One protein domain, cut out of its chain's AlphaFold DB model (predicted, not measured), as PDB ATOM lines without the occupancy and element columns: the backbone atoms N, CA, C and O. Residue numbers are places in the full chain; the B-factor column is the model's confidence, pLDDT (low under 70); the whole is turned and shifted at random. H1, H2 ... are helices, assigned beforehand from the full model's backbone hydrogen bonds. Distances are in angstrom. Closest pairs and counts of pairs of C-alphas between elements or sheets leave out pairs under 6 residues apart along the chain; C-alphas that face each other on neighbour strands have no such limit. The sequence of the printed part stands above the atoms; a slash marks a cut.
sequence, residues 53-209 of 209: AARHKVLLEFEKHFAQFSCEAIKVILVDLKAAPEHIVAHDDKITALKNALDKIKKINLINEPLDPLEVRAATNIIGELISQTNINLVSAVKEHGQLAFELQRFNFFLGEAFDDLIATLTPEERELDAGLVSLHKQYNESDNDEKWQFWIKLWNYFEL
ATOM      1  N   ALA A  53      32.788  66.904 -33.416       79.44
ATOM      2  CA  ALA A  53      34.063  66.454 -32.879       79.44
ATOM      3  C   ALA A  53      33.897  65.964 -31.434       79.44
ATOM      4  O   ALA A  53      34.390  64.886 -31.097       79.44
ATOM      5  N   ALA A  54      33.140  66.691 -30.608       81.31
ATOM      6  CA  ALA A  54      32.816  66.263 -29.249       81.31
ATOM      7  C   ALA A  54      31.973  64.976 -29.236       81.31
ATOM      8  O   ALA A  54      32.278  64.051 -28.481       81.31
ATOM      9  N   ARG A  55      30.977  64.847 -30.126       85.50
ATOM     10  CA  ARG A  55      30.210  63.592 -30.282       85.50
ATOM     11  C   ARG A  55      31.097  62.421 -30.694       85.50
ATOM     12  O   ARG A  55      30.978  61.335 -30.131       85.50
ATOM     13  N   HIS A  56      32.012  62.643 -31.639       83.94
ATOM     14  CA  HIS A  56      32.963  61.620 -32.067       83.94
ATOM     15  C   HIS A  56      33.895  61.201 -30.924       83.94
ATOM     16  O   HIS A  56      34.186  60.017 -30.792       83.94
ATOM     17  N   LYS A  57      34.326  62.135 -30.065       85.06
ATOM     18  CA  LYS A  57      35.131  61.822 -28.873       85.06
ATOM     19  C   LYS A  57      34.391  60.864 -27.933       85.06
ATOM     20  O   LYS A  57      34.988  59.887 -27.495       85.06
ATOM     21  N   VAL A  58      33.101  61.098 -27.668       87.56
ATOM     22  CA  VAL A  58      32.288  60.196 -26.828       87.56
ATOM     23  C   VAL A  58      32.199  58.798 -27.435       87.56
ATOM     24  O   VAL A  58      32.417  57.814 -26.731       87.56
ATOM     25  N   LEU A  59      31.923  58.708 -28.739       88.19
ATOM     26  CA  LEU A  59      31.893  57.430 -29.448       88.19
ATOM     27  C   LEU A  59      33.252  56.719 -29.374       88.19
ATOM     28  O   LEU A  59      33.304  55.545 -29.024       88.19
ATOM     29  N   LEU A  60      34.352  57.423 -29.640       88.19
ATOM     30  CA  LEU A  60      35.688  56.832 -29.633       88.19
ATOM     31  C   LEU A  60      36.076  56.296 -28.247       88.19
ATOM     32  O   LEU A  60      36.580  55.178 -28.154       88.19
ATOM     33  N   GLU A  61      35.815  57.050 -27.174       88.50
ATOM     34  CA  GLU A  61      36.079  56.593 -25.802       88.50
ATOM     35  C   GLU A  61      35.199  55.398 -25.423       88.50
ATOM     36  O   GLU A  61      35.683  54.425 -24.837       88.50
ATOM     37  N   PHE A  62      33.923  55.422 -25.821       88.62
ATOM     38  CA  PHE A  62      33.028  54.282 -25.663       88.62
ATOM     39  C   PHE A  62      33.582  53.032 -26.356       88.62
ATOM     40  O   PHE A  62      33.740  51.995 -25.713       88.62
ATOM     41  N   GLU A  63      33.916  53.124 -27.642       89.69
ATOM     42  CA  GLU A  63      34.384  51.986 -28.431       89.69
ATOM     43  C   GLU A  63      35.716  51.434 -27.916       89.69
ATOM     44  O   GLU A  63      35.869  50.222 -27.733       89.69
ATOM     45  N   LYS A  64      36.664  52.323 -27.606       89.50
ATOM     46  CA  LYS A  64      37.968  51.986 -27.028       89.50
ATOM     47  C   LYS A  64      37.810  51.194 -25.740       89.50
ATOM     48  O   LYS A  64      38.351  50.092 -25.611       89.50
ATOM     49  N   HIS A  65      37.084  51.746 -24.774       88.69
ATOM     50  CA  HIS A  65      36.963  51.116 -23.470       88.69
ATOM     51  C   HIS A  65      36.094  49.864 -23.530       88.69
ATOM     52  O   HIS A  65      36.396  48.890 -22.839       88.69
ATOM     53  N   PHE A  66      35.077  49.833 -24.395       86.75
ATOM     54  CA  PHE A  66      34.261  48.642 -24.612       86.75
ATOM     55  C   PHE A  66      35.112  47.501 -25.172       86.75
ATOM     56  O   PHE A  66      35.017  46.366 -24.693       86.75
ATOM     57  N   ALA A  67      35.994  47.797 -26.131       90.12
ATOM     58  CA  ALA A  67      36.903  46.816 -26.702       90.12
ATOM     59  C   ALA A  67      37.895  46.265 -25.668       90.12
ATOM     60  O   ALA A  67      38.073  45.048 -25.568       90.12
ATOM     61  N   GLN A  68      38.502  47.145 -24.866       90.19
ATOM     62  CA  GLN A  68      39.418  46.760 -23.786       90.19
ATOM     63  C   GLN A  68      38.729  45.862 -22.753       90.19
ATOM     64  O   GLN A  68      39.206  44.760 -22.472       90.19
ATOM     65  N   PHE A  69      37.583  46.306 -22.235       87.81
ATOM     66  CA  PHE A  69      36.796  45.564 -21.257       87.81
ATOM     67  C   PHE A  69      36.385  44.185 -21.802       87.81
ATOM     68  O   PHE A  69      36.565  43.162 -21.139       87.81
ATOM     69  N   SER A  70      35.899  44.137 -23.044       87.44
ATOM     70  CA  SER A  70      35.463  42.890 -23.679       87.44
ATOM     71  C   SER A  70      36.613  41.901 -23.852       87.44
ATOM     72  O   SER A  70      36.416  40.702 -23.670       87.44
ATOM     73  N   CYS A  71      37.830  42.374 -24.145       91.00
ATOM     74  CA  CYS A  71      39.008  41.509 -24.204       91.00
ATOM     75  C   CYS A  71      39.299  40.834 -22.860       91.00
ATOM     76  O   CYS A  71      39.600  39.639 -22.835       91.00
ATOM     77  N   GLU A  72      39.200  41.567 -21.750       89.38
ATOM     78  CA  GLU A  72      39.380  40.987 -20.415       89.38
ATOM     79  C   GLU A  72      38.260  39.998 -20.077       89.38
ATOM     80  O   GLU A  72      38.539  38.881 -19.636       89.38
ATOM     81  N   ALA A  73      37.007  40.337 -20.387       87.19
ATOM     82  CA  ALA A  73      35.874  39.437 -20.184       87.19
ATOM     83  C   ALA A  73      36.014  38.130 -20.983       87.19
ATOM     84  O   ALA A  73      35.810  37.043 -20.442       87.19
ATOM     85  N   ILE A  74      36.448  38.206 -22.246       90.12
ATOM     86  CA  ILE A  74      36.708  37.027 -23.081       90.12
ATOM     87  C   ILE A  74      37.803  36.140 -22.471       90.12
ATOM     88  O   ILE A  74      37.666  34.915 -22.477       90.12
ATOM     89  N   LYS A  75      38.889  36.719 -21.939       91.00
ATOM     90  CA  LYS A  75      39.964  35.943 -21.295       91.00
ATOM     91  C   LYS A  75      39.452  35.170 -20.084       91.00
ATOM     92  O   LYS A  75      39.807  34.004 -19.933       91.00
ATOM     93  N   VAL A  76      38.615  35.799 -19.263       88.00
ATOM     94  CA  VAL A  76      37.994  35.173 -18.090       88.00
ATOM     95  C   VAL A  76      37.076  34.022 -18.509       88.00
ATOM     96  O   VAL A  76      37.278  32.891 -18.075       88.00
ATOM     97  N   ILE A  77      36.170  34.256 -19.463       86.25
ATOM     98  CA  ILE A  77      35.272  33.217 -19.998       86.25
ATOM     99  C   ILE A  77      36.067  32.038 -20.578       86.25
ATOM    100  O   ILE A  77      35.702  30.876 -20.407       86.25
ATOM    101  N   LEU A  78      37.183  32.313 -21.260       90.00
ATOM    102  CA  LEU A  78      38.074  31.277 -21.780       90.00
ATOM    103  C   LEU A  78      38.713  30.420 -20.685       90.00
ATOM    104  O   LEU A  78      39.021  29.258 -20.957       90.00
ATOM    105  N   VAL A  79      38.984  30.975 -19.503       89.06
ATOM    106  CA  VAL A  79      39.500  30.212 -18.360       89.06
ATOM    107  C   VAL A  79      38.411  29.281 -17.837       89.06
ATOM    108  O   VAL A  79      38.663  28.082 -17.728       89.06
ATOM    109  N   ASP A  80      37.198  29.794 -17.629       85.75
ATOM    110  CA  ASP A  80      36.073  29.007 -17.110       85.75
ATOM    111  C   ASP A  80      35.700  27.851 -18.039       85.75
ATOM    112  O   ASP A  80      35.588  26.705 -17.602       85.75
ATOM    113  N   LEU A  81      35.590  28.120 -19.345       86.94
ATOM    114  CA  LEU A  81      35.258  27.096 -20.339       86.94
ATOM    115  C   LEU A  81      36.303  25.975 -20.405       86.94
ATOM    116  O   LEU A  81      35.947  24.833 -20.677       86.94
ATOM    117  N   LYS A  82      37.584  26.280 -20.158       87.19
ATOM    118  CA  LYS A  82      38.662  25.274 -20.123       87.19
ATOM    119  C   LYS A  82      38.738  24.521 -18.797       87.19
ATOM    120  O   LYS A  82      39.292  23.428 -18.762       87.19
ATOM    121  N   ALA A  83      38.265  25.127 -17.711       86.19
ATOM    122  CA  ALA A  83      38.230  24.513 -16.388       86.19
ATOM    123  C   ALA A  83      36.973  23.651 -16.174       86.19
ATOM    124  O   ALA A  83      36.928  22.865 -15.226       86.19
ATOM    125  N   ALA A  84      35.962  23.790 -17.036       83.06
ATOM    126  CA  ALA A  84      34.726  23.030 -16.958       83.06
ATOM    127  C   ALA A  84      34.998  21.509 -17.049       83.06
ATOM    128  O   ALA A  84      35.662  21.055 -17.983       83.06
ATOM    129  N   PRO A  85      34.468  20.698 -16.114       71.81
ATOM    130  CA  PRO A  85      34.727  19.256 -16.061       71.81
ATOM    131  C   PRO A  85      34.091  18.478 -17.224       71.81
ATOM    132  O   PRO A  85      34.478  17.342 -17.492       71.81
ATOM    133  N   GLU A  86      33.137  19.089 -17.931       70.56
ATOM    134  CA  GLU A  86      32.458  18.525 -19.095       70.56
ATOM    135  C   GLU A  86      32.928  19.245 -20.370       70.56
ATOM    136  O   GLU A  86      32.464  20.336 -20.715       70.56
ATOM    137  N   HIS A  87      33.865  18.621 -21.087       60.50
ATOM    138  CA  HIS A  87      34.239  19.042 -22.438       60.50
ATOM    139  C   HIS A  87      33.182  18.554 -23.431       60.50
ATOM    140  O   HIS A  87      33.181  17.400 -23.861       60.50
ATOM    141  N   ILE A  88      32.252  19.440 -23.774       72.56
ATOM    142  CA  ILE A  88      31.248  19.222 -24.819       72.56
ATOM    143  C   ILE A  88      31.731  19.941 -26.084       72.56
ATOM    144  O   ILE A  88      32.292  21.026 -25.986       72.56
ATOM    145  N   VAL A  89      31.464  19.394 -27.277       71.69
ATOM    146  CA  VAL A  89      31.838  20.000 -28.579       71.69
ATOM    147  C   VAL A  89      31.441  21.484 -28.677       71.69
ATOM    148  O   VAL A  89      32.206  22.309 -29.164       71.69
ATOM    149  N   ALA A  90      30.285  21.855 -28.116       72.50
ATOM    150  CA  ALA A  90      29.828  23.243 -28.057       72.50
ATOM    151  C   ALA A  90      30.763  24.180 -27.258       72.50
ATOM    152  O   ALA A  90      30.801  25.381 -27.528       72.50
ATOM    153  N   HIS A  91      31.509  23.672 -26.271       82.31
ATOM    154  CA  HIS A  91      32.551  24.431 -25.575       82.31
ATOM    155  C   HIS A  91      33.789  24.608 -26.454       82.31
ATOM    156  O   HIS A  91      34.350  25.701 -26.472       82.31
ATOM    157  N   ASP A  92      34.184  23.597 -27.225       85.69
ATOM    158  CA  ASP A  92      35.369  23.666 -28.086       85.69
ATOM    159  C   ASP A  92      35.191  24.684 -29.226       85.69
ATOM    160  O   ASP A  92      36.098  25.484 -29.496       85.69
ATOM    161  N   ASP A  93      33.998  24.739 -29.827       86.19
ATOM    162  CA  ASP A  93      33.645  25.745 -30.838       86.19
ATOM    163  C   ASP A  93      33.677  27.163 -30.248       86.19
ATOM    164  O   ASP A  93      34.288  28.072 -30.820       86.19
ATOM    165  N   LYS A  94      33.097  27.352 -29.054       87.81
ATOM    166  CA  LYS A  94      33.130  28.639 -28.336       87.81
ATOM    167  C   LYS A  94      34.553  29.054 -27.973       87.81
ATOM    168  O   LYS A  94      34.929  30.200 -28.205       87.81
ATOM    169  N   ILE A  95      35.363  28.139 -27.443       90.00
ATOM    170  CA  ILE A  95      36.773  28.389 -27.114       90.00
ATOM    171  C   ILE A  95      37.540  28.816 -28.368       90.00
ATOM    172  O   ILE A  95      38.349  29.744 -28.309       90.00
ATOM    173  N   THR A  96      37.294  28.157 -29.501       92.06
ATOM    174  CA  THR A  96      37.934  28.483 -30.781       92.06
ATOM    175  C   THR A  96      37.530  29.873 -31.265       92.06
ATOM    176  O   THR A  96      38.402  30.680 -31.590       92.06
ATOM    177  N   ALA A  97      36.235  30.196 -31.245       91.81
ATOM    178  CA  ALA A  97      35.731  31.515 -31.622       91.81
ATOM    179  C   ALA A  97      36.327  32.634 -30.748       91.81
ATOM    180  O   ALA A  97      36.834  33.627 -31.271       91.81
ATOM    181  N   LEU A  98      36.353  32.434 -29.427       92.81
ATOM    182  CA  LEU A  98      36.901  33.387 -28.462       92.81
ATOM    183  C   LEU A  98      38.402  33.638 -28.660       92.81
ATOM    184  O   LEU A  98      38.843  34.787 -28.654       92.81
ATOM    185  N   LYS A  99      39.194  32.579 -28.872       94.62
ATOM    186  CA  LYS A  99      40.630  32.708 -29.177       94.62
ATOM    187  C   LYS A  99      40.858  33.470 -30.478       94.62
ATOM    188  O   LYS A  99      41.654  34.403 -30.501       94.62
ATOM    189  N   ASN A 100      40.123  33.115 -31.532       94.06
ATOM    190  CA  ASN A 100      40.238  33.772 -32.830       94.06
ATOM    191  C   ASN A 100      39.895  35.266 -32.745       94.06
ATOM    192  O   ASN A 100      40.567  36.078 -33.378       94.06
ATOM    193  N   ALA A 101      38.876  35.640 -31.966       93.44
ATOM    194  CA  ALA A 101      38.533  37.040 -31.736       93.44
ATOM    195  C   ALA A 101      39.669  37.792 -31.024       93.44
ATOM    196  O   ALA A 101      40.115  38.827 -31.521       93.44
ATOM    197  N   LEU A 102      40.207  37.242 -29.928       94.56
ATOM    198  CA  LEU A 102      41.347  37.844 -29.225       94.56
ATOM    199  C   LEU A 102      42.577  37.999 -30.124       94.56
ATOM    200  O   LEU A 102      43.227  39.041 -30.089       94.56
ATOM    201  N   ASP A 103      42.896  37.001 -30.948       95.19
ATOM    202  CA  ASP A 103      44.059  37.049 -31.841       95.19
ATOM    203  C   ASP A 103      43.918  38.105 -32.944       95.19
ATOM    204  O   ASP A 103      44.916  38.700 -33.363       95.19
ATOM    205  N   LYS A 104      42.689  38.362 -33.412       94.00
ATOM    206  CA  LYS A 104      42.408  39.473 -34.330       94.00
ATOM    207  C   LYS A 104      42.579  40.819 -33.622       94.00
ATOM    208  O   LYS A 104      43.293  41.673 -34.139       94.00
ATOM    209  N   ILE A 105      41.992  40.977 -32.434       93.69
ATOM    210  CA  ILE A 105      42.011  42.245 -31.685       93.69
ATOM    211  C   ILE A 105      43.413  42.580 -31.166       93.69
ATOM    212  O   ILE A 105      43.797  43.741 -31.153       93.69
ATOM    213  N   LYS A 106      44.238  41.590 -30.812       91.50
ATOM    214  CA  LYS A 106      45.614  41.804 -30.326       91.50
ATOM    215  C   LYS A 106      46.504  42.584 -31.308       91.50
ATOM    216  O   LYS A 106      47.526  43.130 -30.902       91.50
ATOM    217  N   LYS A 107      46.150  42.599 -32.593       88.81
ATOM    218  CA  LYS A 107      46.873  43.336 -33.640       88.81
ATOM    219  C   LYS A 107      46.468  44.809 -33.728       88.81
ATOM    220  O   LYS A 107      47.126  45.553 -34.439       88.81
ATOM    221  N   ILE A 108      45.400  45.188 -33.035       89.94
ATOM    222  CA  ILE A 108      44.799  46.516 -33.038       89.94
ATOM    223  C   ILE A 108      45.352  47.288 -31.844       89.94
ATOM    224  O   ILE A 108      45.411  46.773 -30.722       89.94
ATOM    225  N   ASN A 109      45.766  48.529 -32.073       87.25
ATOM    226  CA  ASN A 109      46.210  49.385 -30.993       87.25
ATOM    227  C   ASN A 109      45.002  49.937 -30.222       87.25
ATOM    228  O   ASN A 109      44.298  50.810 -30.709       87.25
ATOM    229  N   LEU A 110      44.778  49.441 -29.003       87.12
ATOM    230  CA  LEU A 110      43.730  49.939 -28.100       87.12
ATOM    231  C   LEU A 110      44.285  50.764 -26.931       87.12
ATOM    232  O   LEU A 110      43.522  51.141 -26.049       87.12
ATOM    233  N   ILE A 111      45.603  50.981 -26.853       84.31
ATOM    234  CA  ILE A 111      46.258  51.529 -25.650       84.31
ATOM    235  C   ILE A 111      47.108  52.759 -25.965       84.31
ATOM    236  O   ILE A 111      47.059  53.733 -25.219       84.31
ATOM    237  N   ASN A 112      47.928  52.704 -27.015       83.44
ATOM    238  CA  ASN A 112      48.906  53.748 -27.289       83.44
ATOM    239  C   ASN A 112      48.252  54.883 -28.075       83.44
ATOM    240  O   ASN A 112      47.722  54.656 -29.155       83.44
ATOM    241  N   GLU A 113      48.325  56.105 -27.566       81.44
ATOM    242  CA  GLU A 113      47.810  57.271 -28.283       81.44
ATOM    243  C   GLU A 113      48.822  57.772 -29.340       81.44
ATOM    244  O   GLU A 113      50.035  57.683 -29.110       81.44
ATOM    245  N   PRO A 114      48.364  58.332 -30.478       83.38
ATOM    246  CA  PRO A 114      46.962  58.495 -30.865       83.38
ATOM    247  C   PRO A 114      46.347  57.187 -31.380       83.38
ATOM    248  O   PRO A 114      46.980  56.450 -32.140       83.38
ATOM    249  N   LEU A 115      45.104  56.916 -30.986       84.25
ATOM    250  CA  LEU A 115      44.330  55.798 -31.529       84.25
ATOM    251  C   LEU A 115      43.837  56.093 -32.951       84.25
ATOM    252  O   LEU A 115      43.427  57.213 -33.254       84.25
ATOM    253  N   ASP A 116      43.834  55.069 -33.809       89.25
ATOM    254  CA  ASP A 116      43.152  55.116 -35.104       89.25
ATOM    255  C   ASP A 116      41.668  54.741 -34.900       89.25
ATOM    256  O   ASP A 116      41.373  53.610 -34.498       89.25
ATOM    257  N   PRO A 117      40.709  55.652 -35.167       87.31
ATOM    258  CA  PRO A 117      39.285  55.369 -34.996       87.31
ATOM    259  C   PRO A 117      38.793  54.165 -35.807       87.31
ATOM    260  O   PRO A 117      37.907  53.442 -35.355       87.31
ATOM    261  N   LEU A 118      39.372  53.905 -36.986       89.00
ATOM    262  CA  LEU A 118      39.007  52.756 -37.816       89.00
ATOM    263  C   LEU A 118      39.489  51.444 -37.198       89.00
ATOM    264  O   LEU A 118      38.785  50.438 -37.255       89.00
ATOM    265  N   GLU A 119      40.672  51.457 -36.586       91.62
ATOM    266  CA  GLU A 119      41.205  50.318 -35.841       91.62
ATOM    267  C   GLU A 119      40.344  50.012 -34.609       91.62
ATOM    268  O   GLU A 119      39.958  48.859 -34.392       91.62
ATOM    269  N   VAL A 120      39.975  51.039 -33.840       90.75
ATOM    270  CA  VAL A 120      39.098  50.892 -32.669       90.75
ATOM    271  C   VAL A 120      37.729  50.339 -33.083       90.75
ATOM    272  O   VAL A 120      37.277  49.343 -32.512       90.75
ATOM    273  N   ARG A 121      37.123  50.894 -34.140       89.94
ATOM    274  CA  ARG A 121      35.861  50.409 -34.722       89.94
ATOM    275  C   ARG A 121      35.965  48.966 -35.226       89.94
ATOM    276  O   ARG A 121      35.032  48.176 -35.096       89.94
ATOM    277  N   ALA A 122      37.105  48.573 -35.797       90.88
ATOM    278  CA  ALA A 122      37.320  47.192 -36.219       90.88
ATOM    279  C   ALA A 122      37.329  46.226 -35.022       90.88
ATOM    280  O   ALA A 122      36.743  45.143 -35.106       90.88
ATOM    281  N   ALA A 123      37.949  46.607 -33.900       92.25
ATOM    282  CA  ALA A 123      37.947  45.793 -32.686       92.25
ATOM    283  C   ALA A 123      36.533  45.609 -32.125       92.25
ATOM    284  O   ALA A 123      36.148  44.485 -31.790       92.25
ATOM    285  N   THR A 124      35.752  46.687 -32.048       90.38
ATOM    286  CA  THR A 124      34.382  46.628 -31.533       90.38
ATOM    287  C   THR A 124      33.456  45.814 -32.435       90.38
ATOM    288  O   THR A 124      32.685  45.002 -31.922       90.38
ATOM    289  N   ASN A 125      33.610  45.897 -33.759       89.44
ATOM    290  CA  ASN A 125      32.884  45.046 -34.709       89.44
ATOM    291  C   ASN A 125      33.197  43.554 -34.523       89.44
ATOM    292  O   ASN A 125      32.277  42.738 -34.479       89.44
ATOM    293  N   ILE A 126      34.473  43.185 -34.338       91.50
ATOM    294  CA  ILE A 126      34.866  41.791 -34.057       91.50
ATOM    295  C   ILE A 126      34.177  41.276 -32.784       91.50
ATOM    296  O   ILE A 126      33.741  40.124 -32.732       91.50
ATOM    297  N   ILE A 127      34.072  42.119 -31.755       88.56
ATOM    298  CA  ILE A 127      33.391  41.778 -30.501       88.56
ATOM    299  C   ILE A 127      31.883  41.636 -30.720       88.56
ATOM    300  O   ILE A 127      31.298  40.657 -30.260       88.56
ATOM    301  N   GLY A 128      31.255  42.566 -31.442       83.31
ATOM    302  CA  GLY A 128      29.831  42.502 -31.775       83.31
ATOM    303  C   GLY A 128      29.471  41.225 -32.540       83.31
ATOM    304  O   GLY A 128      28.538  40.510 -32.159       83.31
ATOM    305  N   GLU A 129      30.265  40.874 -33.556       86.44
ATOM    306  CA  GLU A 129      30.138  39.614 -34.295       86.44
ATOM    307  C   GLU A 129      30.252  38.405 -33.362       86.44
ATOM    308  O   GLU A 129      29.385  37.528 -33.378       86.44
ATOM    309  N   LEU A 130      31.276  38.372 -32.504       86.62
ATOM    310  CA  LEU A 130      31.491  37.282 -31.555       86.62
ATOM    311  C   LEU A 130      30.286  37.088 -30.630       86.62
ATOM    312  O   LEU A 130      29.804  35.961 -30.496       86.62
ATOM    313  N   ILE A 131      29.781  38.166 -30.019       80.31
ATOM    314  CA  ILE A 131      28.626  38.120 -29.111       80.31
ATOM    315  C   ILE A 131      27.403  37.552 -29.844       80.31
ATOM    316  O   ILE A 131      26.732  36.665 -29.312       80.31
ATOM    317  N   SER A 132      27.160  37.992 -31.084       77.06
ATOM    318  CA  SER A 132      26.028  37.519 -31.891       77.06
ATOM    319  C   SER A 132      26.113  36.029 -32.255       77.06
ATOM    320  O   SER A 132      25.094  35.345 -32.302       77.06
ATOM    321  N   GLN A 133      27.322  35.506 -32.478       76.06
ATOM    322  CA  GLN A 133      27.545  34.131 -32.941       76.06
ATOM    323  C   GLN A 133      27.559  33.101 -31.811       76.06
ATOM    324  O   GLN A 133      27.213  31.940 -32.019       76.06
ATOM    325  N   THR A 134      28.003  33.496 -30.620       66.94
ATOM    326  CA  THR A 134      28.377  32.541 -29.563       66.94
ATOM    327  C   THR A 134      27.387  32.477 -28.400       66.94
ATOM    328  O   THR A 134      27.566  31.651 -27.497       66.94
ATOM    329  N   ASN A 135      26.333  33.309 -28.422       67.81
ATOM    330  CA  ASN A 135      25.414  33.521 -27.296       67.81
ATOM    331  C   ASN A 135      26.187  33.722 -25.977       67.81
ATOM    332  O   ASN A 135      25.870  33.131 -24.942       67.81
ATOM    333  N   ILE A 136      27.291  34.470 -26.049       67.69
ATOM    334  CA  ILE A 136      28.130  34.756 -24.892       67.69
ATOM    335  C   ILE A 136      27.468  35.848 -24.073       67.69
ATOM    336  O   ILE A 136      27.212  36.949 -24.559       67.69
ATOM    337  N   ASN A 137      27.239  35.540 -22.802       68.62
ATOM    338  CA  ASN A 137      26.740  36.508 -21.849       68.62
ATOM    339  C   ASN A 137      27.910  37.143 -21.087       68.62
ATOM    340  O   ASN A 137      28.330  36.638 -20.045       68.62
ATOM    341  N   LEU A 138      28.425  38.259 -21.608       67.12
ATOM    342  CA  LEU A 138      29.475  39.037 -20.938       67.12
ATOM    343  C   LEU A 138      29.038  39.502 -19.535       67.12
ATOM    344  O   LEU A 138      29.870  39.583 -18.637       67.12
ATOM    345  N   VAL A 139      27.734  39.724 -19.313       61.06
ATOM    346  CA  VAL A 139      27.178  40.172 -18.020       61.06
ATOM    347  C   VAL A 139      27.367  39.129 -16.930       61.06
ATOM    348  O   VAL A 139      27.736  39.473 -15.809       61.06
ATOM    349  N   SER A 140      27.125  37.856 -17.248       65.38
ATOM    350  CA  SER A 140      27.320  36.764 -16.291       65.38
ATOM    351  C   SER A 140      28.776  36.686 -15.844       65.38
ATOM    352  O   SER A 140      29.040  36.618 -14.648       65.38
ATOM    353  N   ALA A 141      29.718  36.827 -16.785       67.69
ATOM    354  CA  ALA A 141      31.140  36.829 -16.465       67.69
ATOM    355  C   ALA A 141      31.509  37.977 -15.509       67.69
ATOM    356  O   ALA A 141      32.232  37.762 -14.541       67.69
ATOM    357  N   VAL A 142      30.977  39.187 -15.715       67.69
ATOM    358  CA  VAL A 142      31.245  40.327 -14.817       67.69
ATOM    359  C   VAL A 142      30.770  40.071 -13.394       67.69
ATOM    360  O   VAL A 142      31.484  40.380 -12.443       67.69
ATOM    361  N   LYS A 143      29.566  39.514 -13.243       68.50
ATOM    362  CA  LYS A 143      28.966  39.266 -11.924       68.50
ATOM    363  C   LYS A 143      29.700  38.180 -11.143       68.50
ATOM    364  O   LYS A 143      29.723  38.224  -9.917       68.50
ATOM    365  N   GLU A 144      30.289  37.222 -11.846       74.69
ATOM    366  CA  GLU A 144      30.952  36.066 -11.244       74.69
ATOM    367  C   GLU A 144      32.435  36.325 -10.936       74.69
ATOM    368  O   GLU A 144      32.995  35.684 -10.044       74.69
ATOM    369  N   HIS A 145      33.066  37.304 -11.598       76.62
ATOM    370  CA  HIS A 145      34.513  37.518 -11.522       76.62
ATOM    371  C   HIS A 145      34.902  38.913 -11.036       76.62
ATOM    372  O   HIS A 145      34.789  39.908 -11.750       76.62
ATOM    373  N   GLY A 146      35.505  38.977  -9.843       71.81
ATOM    374  CA  GLY A 146      35.965  40.234  -9.238       71.81
ATOM    375  C   GLY A 146      36.990  41.017 -10.075       71.81
ATOM    376  O   GLY A 146      37.048  42.239  -9.972       71.81
ATOM    377  N   GLN A 147      37.752  40.347 -10.949       74.06
ATOM    378  CA  GLN A 147      38.663  41.016 -11.888       74.06
ATOM    379  C   GLN A 147      37.909  41.906 -12.890       74.06
ATOM    380  O   GLN A 147      38.374  42.993 -13.221       74.06
ATOM    381  N   LEU A 148      36.726  41.480 -13.339       81.56
ATOM    382  CA  LEU A 148      35.917  42.238 -14.294       81.56
ATOM    383  C   LEU A 148      35.146  43.379 -13.635       81.56
ATOM    384  O   LEU A 148      34.801  44.336 -14.319       81.56
ATOM    385  N   ALA A 149      34.928  43.327 -12.318       78.75
ATOM    386  CA  ALA A 149      34.341  44.442 -11.580       78.75
ATOM    387  C   ALA A 149      35.232  45.696 -11.641       78.75
ATOM    388  O   ALA A 149      34.725  46.801 -11.829       78.75
ATOM    389  N   PHE A 150      36.556  45.525 -11.543       80.75
ATOM    390  CA  PHE A 150      37.507  46.629 -11.695       80.75
ATOM    391  C   PHE A 150      37.499  47.197 -13.121       80.75
ATOM    392  O   PHE A 150      37.404  48.411 -13.299       80.75
ATOM    393  N   GLU A 151      37.543  46.335 -14.140       82.44
ATOM    394  CA  GLU A 151      37.511  46.782 -15.540       82.44
ATOM    395  C   GLU A 151      36.180  47.455 -15.899       82.44
ATOM    396  O   GLU A 151      36.167  48.464 -16.602       82.44
ATOM    397  N   LEU A 152      35.062  46.962 -15.358       80.31
ATOM    398  CA  LEU A 152      33.752  47.593 -15.499       80.31
ATOM    399  C   LEU A 152      33.728  48.982 -14.847       80.31
ATOM    400  O   LEU A 152      33.243  49.942 -15.444       80.31
ATOM    401  N   GLN A 153      34.259  49.110 -13.628       82.00
ATOM    402  CA  GLN A 153      34.357  50.400 -12.949       82.00
ATOM    403  C   GLN A 153      35.196  51.387 -13.766       82.00
ATOM    404  O   GLN A 153      34.810  52.544 -13.920       82.00
ATOM    405  N   ARG A 154      36.321  50.921 -14.312       83.81
ATOM    406  CA  ARG A 154      37.212  51.719 -15.152       83.81
ATOM    407  C   ARG A 154      36.525  52.175 -16.440       83.81
ATOM    408  O   ARG A 154      36.595  53.357 -16.759       83.81
ATOM    409  N   PHE A 155      35.843  51.271 -17.144       85.38
ATOM    410  CA  PHE A 155      35.030  51.602 -18.316       85.38
ATOM    411  C   PHE A 155      34.011  52.699 -17.985       85.38
ATOM    412  O   PHE A 155      33.938  53.720 -18.665       85.38
ATOM    413  N   ASN A 156      33.262  52.504 -16.897       83.88
ATOM    414  CA  ASN A 156      32.214  53.425 -16.482       83.88
ATOM    415  C   ASN A 156      32.773  54.808 -16.100       83.88
ATOM    416  O   ASN A 156      32.134  55.832 -16.347       83.88
ATOM    417  N   PHE A 157      33.959  54.851 -15.498       86.94
ATOM    418  CA  PHE A 157      34.618  56.102 -15.147       86.94
ATOM    419  C   PHE A 157      34.946  56.933 -16.395       86.94
ATOM    420  O   PHE A 157      34.446  58.047 -16.523       86.94
ATOM    421  N   PHE A 158      35.697  56.371 -17.346       86.88
ATOM    422  CA  PHE A 158      36.129  57.113 -18.537       86.88
ATOM    423  C   PHE A 158      34.974  57.485 -19.466       86.88
ATOM    424  O   PHE A 158      34.936  58.599 -19.988       86.88
ATOM    425  N   LEU A 159      33.998  56.585 -19.639       85.25
ATOM    426  CA  LEU A 159      32.802  56.910 -20.408       85.25
ATOM    427  C   LEU A 159      32.017  58.054 -19.753       85.25
ATOM    428  O   LEU A 159      31.556  58.950 -20.452       85.25
ATOM    429  N   GLY A 160      31.890  58.031 -18.422       87.38
ATOM    430  CA  GLY A 160      31.234  59.093 -17.661       87.38
ATOM    431  C   GLY A 160      31.902  60.451 -17.869       87.38
ATOM    432  O   GLY A 160      31.214  61.406 -18.211       87.38
ATOM    433  N   GLU A 161      33.233  60.516 -17.762       90.06
ATOM    434  CA  GLU A 161      33.991  61.752 -18.006       90.06
ATOM    435  C   GLU A 161      33.789  62.284 -19.433       90.06
ATOM    436  O   GLU A 161      33.523  63.469 -19.615       90.06
ATOM    437  N   ALA A 162      33.846  61.417 -20.450       88.44
ATOM    438  CA  ALA A 162      33.640  61.833 -21.840       88.44
ATOM    439  C   ALA A 162      32.230  62.401 -22.079       88.44
ATOM    440  O   ALA A 162      32.050  63.362 -22.829       88.44
ATOM    441  N   PHE A 163      31.229  61.811 -21.430       89.50
ATOM    442  CA  PHE A 163      29.857  62.293 -21.468       89.50
ATOM    443  C   PHE A 163      29.681  63.631 -20.744       89.50
ATOM    444  O   PHE A 163      29.046  64.531 -21.290       89.50
ATOM    445  N   ASP A 164      30.228  63.766 -19.537       90.69
ATOM    446  CA  ASP A 164      30.167  65.006 -18.762       90.69
ATOM    447  C   ASP A 164      30.824  66.163 -19.529       90.69
ATOM    448  O   ASP A 164      30.234  67.243 -19.626       90.69
ATOM    449  N   ASP A 165      31.982  65.909 -20.149       89.25
ATOM    450  CA  ASP A 165      32.669  66.844 -21.043       89.25
ATOM    451  C   ASP A 165      31.750  67.304 -22.182       89.25
ATOM    452  O   ASP A 165      31.577  68.506 -22.383       89.25
ATOM    453  N   LEU A 166      31.129  66.365 -22.910       88.94
ATOM    454  CA  LEU A 166      30.221  66.691 -24.012       88.94
ATOM    455  C   LEU A 166      29.058  67.562 -23.526       88.94
ATOM    456  O   LEU A 166      28.774  68.608 -24.099       88.94
ATOM    457  N   ILE A 167      28.363  67.155 -22.466       90.12
ATOM    458  CA  ILE A 167      27.182  67.885 -21.986       90.12
ATOM    459  C   ILE A 167      27.549  69.290 -21.492       90.12
ATOM    460  O   ILE A 167      26.754  70.228 -21.648       90.12
ATOM    461  N   ALA A 168      28.746  69.456 -20.927       88.44
ATOM    462  CA  ALA A 168      29.267  70.751 -20.516       88.44
ATOM    463  C   ALA A 168      29.548  71.688 -21.703       88.44
ATOM    464  O   ALA A 168      29.416  72.901 -21.536       88.44
ATOM    465  N   THR A 169      29.890  71.158 -22.884       86.38
ATOM    466  CA  THR A 169      30.179  71.972 -24.077       86.38
ATOM    467  C   THR A 169      28.938  72.359 -24.882       86.38
ATOM    468  O   THR A 169      28.991  73.367 -25.580       86.38
ATOM    469  N   LEU A 170      27.829  71.615 -24.778       85.81
ATOM    470  CA  LEU A 170      26.617  71.884 -25.567       85.81
ATOM    471  C   LEU A 170      25.867  73.149 -25.115       85.81
ATOM    472  O   LEU A 170      25.545  73.303 -23.926       85.81
ATOM    473  N   THR A 171      25.474  73.993 -26.072       87.31
ATOM    474  CA  THR A 171      24.521  75.094 -25.848       87.31
ATOM    475  C   THR A 171      23.109  74.565 -25.540       87.31
ATOM    476  O   THR A 171      22.813  73.387 -25.764       87.31
ATOM    477  N   PRO A 172      22.187  75.406 -25.028       88.38
ATOM    478  CA  PRO A 172      20.791  75.008 -24.863       88.38
ATOM    479  C   PRO A 172      20.140  74.495 -26.156       88.38
ATOM    480  O   PRO A 172      19.468  73.469 -26.103       88.38
ATOM    481  N   GLU A 173      20.375  75.144 -27.304       86.81
ATOM    482  CA  GLU A 173      19.815  74.682 -28.583       86.81
ATOM    483  C   GLU A 173      20.416  73.337 -29.016       86.81
ATOM    484  O   GLU A 173      19.698  72.445 -29.464       86.81
ATOM    485  N   GLU A 174      21.722  73.139 -28.829       85.31
ATOM    486  CA  GLU A 174      22.383  71.877 -29.175       85.31
ATOM    487  C   GLU A 174      21.911  70.708 -28.305       85.31
ATOM    488  O   GLU A 174      21.811  69.580 -28.787       85.31
ATOM    489  N   ARG A 175      21.555  70.963 -27.041       87.06
ATOM    490  CA  ARG A 175      20.942  69.951 -26.166       87.06
ATOM    491  C   ARG A 175      19.547  69.545 -26.628       87.06
ATOM    492  O   ARG A 175      19.158  68.405 -26.398       87.06
ATOM    493  N   GLU A 176      18.794  70.452 -27.245       87.62
ATOM    494  CA  GLU A 176      17.503  70.117 -27.855       87.62
ATOM    495  C   GLU A 176      17.698  69.308 -29.142       87.62
ATOM    496  O   GLU A 176      17.003  68.313 -29.352       87.62
ATOM    497  N   LEU A 177      18.682  69.686 -29.966       84.69
ATOM    498  CA  LEU A 177      19.036  68.960 -31.188       84.69
ATOM    499  C   LEU A 177      19.550  67.545 -30.900       84.69
ATOM    500  O   LEU A 177      19.215  66.620 -31.638       84.69
ATOM    501  N   ASP A 178      20.315  67.364 -29.822       85.69
ATOM    502  CA  ASP A 178      20.839  66.067 -29.390       85.69
ATOM    503  C   ASP A 178      20.199  65.555 -28.086       85.69
ATOM    504  O   ASP A 178      20.833  64.952 -27.212       85.69
ATOM    505  N   ALA A 179      18.887  65.776 -27.952       86.31
ATOM    506  CA  ALA A 179      18.126  65.377 -26.768       86.31
ATOM    507  C   ALA A 179      18.215  63.868 -26.471       86.31
ATOM    508  O   ALA A 179      18.067  63.448 -25.320       86.31
ATOM    509  N   GLY A 180      18.477  63.045 -27.493       87.62
ATOM    510  CA  GLY A 180      18.720  61.612 -27.345       87.62
ATOM    511  C   GLY A 180      19.978  61.321 -26.528       87.62
ATOM    512  O   GLY A 180      19.891  60.617 -25.518       87.62
ATOM    513  N   LEU A 181      21.121  61.902 -26.904       86.56
ATOM    514  CA  LEU A 181      22.387  61.686 -26.203       86.56
ATOM    515  C   LEU A 181      22.382  62.328 -24.807       86.56
ATOM    516  O   LEU A 181      22.881  61.731 -23.854       86.56
ATOM    517  N   VAL A 182      21.715  63.476 -24.650       89.44
ATOM    518  CA  VAL A 182      21.474  64.117 -23.341       89.44
ATOM    519  C   VAL A 182      20.604  63.234 -22.433       89.44
ATOM    520  O   VAL A 182      20.885  63.070 -21.247       89.44
ATOM    521  N   SER A 183      19.544  62.627 -22.970       90.75
ATOM    522  CA  SER A 183      18.693  61.699 -22.215       90.75
ATOM    523  C   SER A 183      19.457  60.444 -21.799       90.75
ATOM    524  O   SER A 183      19.277  59.939 -20.688       90.75
ATOM    525  N   LEU A 184      20.333  59.949 -22.675       89.56
ATOM    526  CA  LEU A 184      21.219  58.839 -22.366       89.56
ATOM    527  C   LEU A 184      22.188  59.212 -21.235       89.56
ATOM    528  O   LEU A 184      22.250  58.490 -20.244       89.56
ATOM    529  N   HIS A 185      22.848  60.370 -21.295       90.31
ATOM    530  CA  HIS A 185      23.693  60.860 -20.197       90.31
ATOM    531  C   HIS A 185      22.985  60.836 -18.841       90.31
ATOM    532  O   HIS A 185      23.503  60.308 -17.855       90.31
ATOM    533  N   LYS A 186      21.759  61.363 -18.802       89.44
ATOM    534  CA  LYS A 186      20.957  61.394 -17.583       89.44
ATOM    535  C   LYS A 186      20.664  59.985 -17.062       89.44
ATOM    536  O   LYS A 186      20.884  59.722 -15.885       89.44
ATOM    537  N   GLN A 187      20.221  59.080 -17.937       88.31
ATOM    538  CA  GLN A 187      19.971  57.682 -17.571       88.31
ATOM    539  C   GLN A 187      21.233  57.010 -17.027       88.31
ATOM    540  O   GLN A 187      21.162  56.308 -16.028       88.31
ATOM    541  N   TYR A 188      22.387  57.252 -17.648       87.12
ATOM    542  CA  TYR A 188      23.658  56.705 -17.192       87.12
ATOM    543  C   TYR A 188      24.010  57.140 -15.764       87.12
ATOM    544  O   TYR A 188      24.442  56.317 -14.958       87.12
ATOM    545  N   ASN A 189      23.796  58.415 -15.436       85.94
ATOM    546  CA  ASN A 189      24.081  58.963 -14.109       85.94
ATOM    547  C   ASN A 189      23.074  58.532 -13.034       85.94
ATOM    548  O   ASN A 189      23.440  58.426 -11.866       85.94
ATOM    549  N   GLU A 190      21.821  58.289 -13.418       87.94
ATOM    550  CA  GLU A 190      20.767  57.811 -12.516       87.94
ATOM    551  C   GLU A 190      20.823  56.293 -12.285       87.94
ATOM    552  O   GLU A 190      20.301  55.814 -11.279       87.94
ATOM    553  N   SER A 191      21.468  55.546 -13.186       83.56
ATOM    554  CA  SER A 191      21.582  54.093 -13.107       83.56
ATOM    555  C   SER A 191      22.589  53.615 -12.065       83.56
ATOM    556  O   SER A 191      23.686  54.167 -11.904       83.56
ATOM    557  N   ASP A 192      22.249  52.507 -11.407       79.56
ATOM    558  CA  ASP A 192      23.208  51.767 -10.595       79.56
ATOM    559  C   ASP A 192      24.239  51.015 -11.465       79.56
ATOM    560  O   ASP A 192      24.177  50.996 -12.698       79.56
ATOM    561  N   ASN A 193      25.239  50.405 -10.828       69.88
ATOM    562  CA  ASN A 193      26.306  49.710 -11.555       69.88
ATOM    563  C   ASN A 193      25.806  48.504 -12.373       69.88
ATOM    564  O   ASN A 193      26.420  48.182 -13.391       69.88
ATOM    565  N   ASP A 194      24.718  47.857 -11.953       67.88
ATOM    566  CA  ASP A 194      24.125  46.717 -12.654       67.88
ATOM    567  C   ASP A 194      23.339  47.188 -13.891       67.88
ATOM    568  O   ASP A 194      23.389  46.561 -14.954       67.88
ATOM    569  N   GLU A 195      22.647  48.320 -13.780       70.81
ATOM    570  CA  GLU A 195      21.875  48.954 -14.848       70.81
ATOM    571  C   GLU A 195      22.761  49.630 -15.900       70.81
ATOM    572  O   GLU A 195      22.436  49.599 -17.094       70.81
ATOM    573  N   LYS A 196      23.916  50.174 -15.494       72.19
ATOM    574  CA  LYS A 196      24.893  50.809 -16.395       72.19
ATOM    575  C   LYS A 196      25.375  49.891 -17.510       72.19
ATOM    576  O   LYS A 196      25.739  50.386 -18.565       72.19
ATOM    577  N   TRP A 197      25.315  48.572 -17.350       67.88
ATOM    578  CA  TRP A 197      25.608  47.658 -18.455       67.88
ATOM    579  C   TRP A 197      24.591  47.767 -19.605       67.88
ATOM    580  O   TRP A 197      24.954  47.809 -20.781       67.88
ATOM    581  N   GLN A 198      23.294  47.828 -19.284       68.75
ATOM    582  CA  GLN A 198      22.228  47.928 -20.292       68.75
ATOM    583  C   GLN A 198      22.296  49.254 -21.055       68.75
ATOM    584  O   GLN A 198      21.808  49.365 -22.183       68.75
ATOM    585  N   PHE A 199      22.934  50.255 -20.451       75.94
ATOM    586  CA  PHE A 199      23.204  51.530 -21.085       75.94
ATOM    587  C   PHE A 199      24.075  51.397 -22.335       75.94
ATOM    588  O   PHE A 199      23.847  52.107 -23.309       75.94
ATOM    589  N   TRP A 200      25.023  50.461 -22.359       75.25
ATOM    590  CA  TRP A 200      25.965  50.336 -23.473       75.25
ATOM    591  C   TRP A 200      25.260  49.939 -24.758       75.25
ATOM    592  O   TRP A 200      25.575  50.466 -25.814       75.25
ATOM    593  N   ILE A 201      24.255  49.068 -24.658       74.31
ATOM    594  CA  ILE A 201      23.427  48.670 -25.799       74.31
ATOM    595  C   ILE A 201      22.640  49.875 -26.321       74.31
ATOM    596  O   ILE A 201      22.559  50.090 -27.528       74.31
ATOM    597  N   LYS A 202      22.077  50.688 -25.419       81.62
ATOM    598  CA  LYS A 202      21.355  51.908 -25.803       81.62
ATOM    599  C   LYS A 202      22.279  52.911 -26.491       81.62
ATOM    600  O   LYS A 202      21.887  53.494 -27.495       81.62
ATOM    601  N   LEU A 203      23.487  53.087 -25.963       81.38
ATOM    602  CA  LEU A 203      24.487  53.994 -26.509       81.38
ATOM    603  C   LEU A 203      25.017  53.522 -27.864       81.38
ATOM    604  O   LEU A 203      25.106  54.312 -28.796       81.38
ATOM    605  N   TRP A 204      25.303  52.226 -27.982       77.06
ATOM    606  CA  TRP A 204      25.695  51.591 -29.235       77.06
ATOM    607  C   TRP A 204      24.645  51.854 -30.316       77.06
ATOM    608  O   TRP A 204      24.951  52.396 -31.370       77.06
ATOM    609  N   ASN A 205      23.376  51.568 -30.014       79.12
ATOM    610  CA  ASN A 205      22.275  51.797 -30.949       79.12
ATOM    611  C   ASN A 205      22.082  53.276 -31.301       79.12
ATOM    612  O   ASN A 205      21.629  53.574 -32.396       79.12
ATOM    613  N   TYR A 206      22.396  54.196 -30.388       83.25
ATOM    614  CA  TYR A 206      22.290  55.626 -30.656       83.25
ATOM    615  C   TYR A 206      23.303  56.094 -31.714       83.25
ATOM    616  O   TYR A 206      22.960  56.935 -32.535       83.25
ATOM    617  N   PHE A 207      24.524  55.551 -31.717       79.00
ATOM    618  CA  PHE A 207      25.563  55.940 -32.681       79.00
ATOM    619  C   PHE A 207      25.522  55.172 -34.010       79.00
ATOM    620  O   PHE A 207      26.159  55.601 -34.969       79.00
ATOM    621  N   GLU A 208      24.816  54.043 -34.070       69.31
ATOM    622  CA  GLU A 208      24.615  53.260 -35.300       69.31
ATOM    623  C   GLU A 208      23.415  53.736 -36.149       69.31
ATOM    624  O   GLU A 208      23.262  53.287 -37.287       69.31
ATOM    625  N   LEU A 209      22.560  54.612 -35.603       46.97
ATOM    626  CA  LEU A 209      21.399  55.224 -36.273       46.97
ATOM    627  C   LEU A 209      21.740  56.598 -36.864       46.97
ATOM    628  O   LEU A 209      21.186  56.900 -37.945       46.97
TER     629      LEU A 209
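What this domain is: This is residues 53 to 209 of the 209 residues of an uncharacterized protein of Bactrocera latifrons (UniProt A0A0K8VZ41). One long helix, H1, runs as a spine through an elongated all-helix domain, with H5 antiparallel beside it and the hairpin of H2 and H3 crossing it slantwise. A second hairpin, H7 and H8, packs on H5 through H7, while H4 makes a short corner before H5 and H6 lies at one far end. The printed part has 157 residues with eight named helices, H1 to H8 in order, and no named strand. It is compact, with a radius of gyration of the C-alphas of 16.8 A, and spans 58 by 32 by 26 A.

How they stand to each other: H1, residues 53 to 83, is the hub, touching four other helices. With residues 71 to 82 alone it touches H2, residues 89 to 105, in a hairpin at a steep tilt of 38 degrees; the closest C-alphas, of Leu 78 and Ile 95, are 6.2 A apart. H3, residues 117 to 134, forms a hairpin with H2 at a shallow tilt of 2 degrees, the closest C-alphas being those of Ile 105 and Ala 123, 5.5 A apart. H3 touches residues 60 to 70 of H1 alone, closest at the C-alphas of Ala 67 and Thr 124, 5.5 A. H1, H2 and H3 form an up and down bundle, each helix running against the one before it. H4, residues 138 to 144, touches residues 70 to 77 of H1 alone, with the C-alphas of Ala 73 and Leu 138 closest at 6.5 A. H4 touches H5, residues 146 to 169, only at the corner, closest at the C-alphas of Val 142 and Leu 148, 5.1 A. H5 touches H1 at a shallow tilt of 7 degrees, opposite ways; the C-alphas of Val 58 and Ala 162 are closest, at 5.4 A. H6, residues 172 to 177, touches no helix but is near H7, residues 179 to 190. With residues 160 to 167 alone, H5 touches H7, closest at the C-alphas of Phe 163 and His 185, 6.5 A. H7 and H8, residues 196 to 208, form a hairpin at a shallow tilt of 12 degrees, closest at the C-alphas of Tyr 188 and Lys 196, 6.1 A. Each O i to N i+4 pair is within hydrogen-bond range in H1, H2, H3, H4, H6 and H7, against 18 of 20 in H5 and 6 of 9 in H8.

Where its parts are: H1 begins at C-alpha 53, (34.063, 66.454, -32.879), and is 45.3 A long. H2 measures 24.7 A, H3 25.9 A and H5 35.5 A. H8 ends at C-alpha 208, (24.615, 53.260, -35.300).

The domain as a whole: The C-alphas of Pro 85 and Glu 173 are the two farthest apart, at 58.7 A. The printed part has no cut; the link from H2 to H3 is long and the other links are tight. Residues 83 to 89 stand free. The mean pLDDT of the printed part is 83.5, and residue 87 and residues 134 to 143, 193 to 194, 197 to 198 and 208 to 209 are under 70.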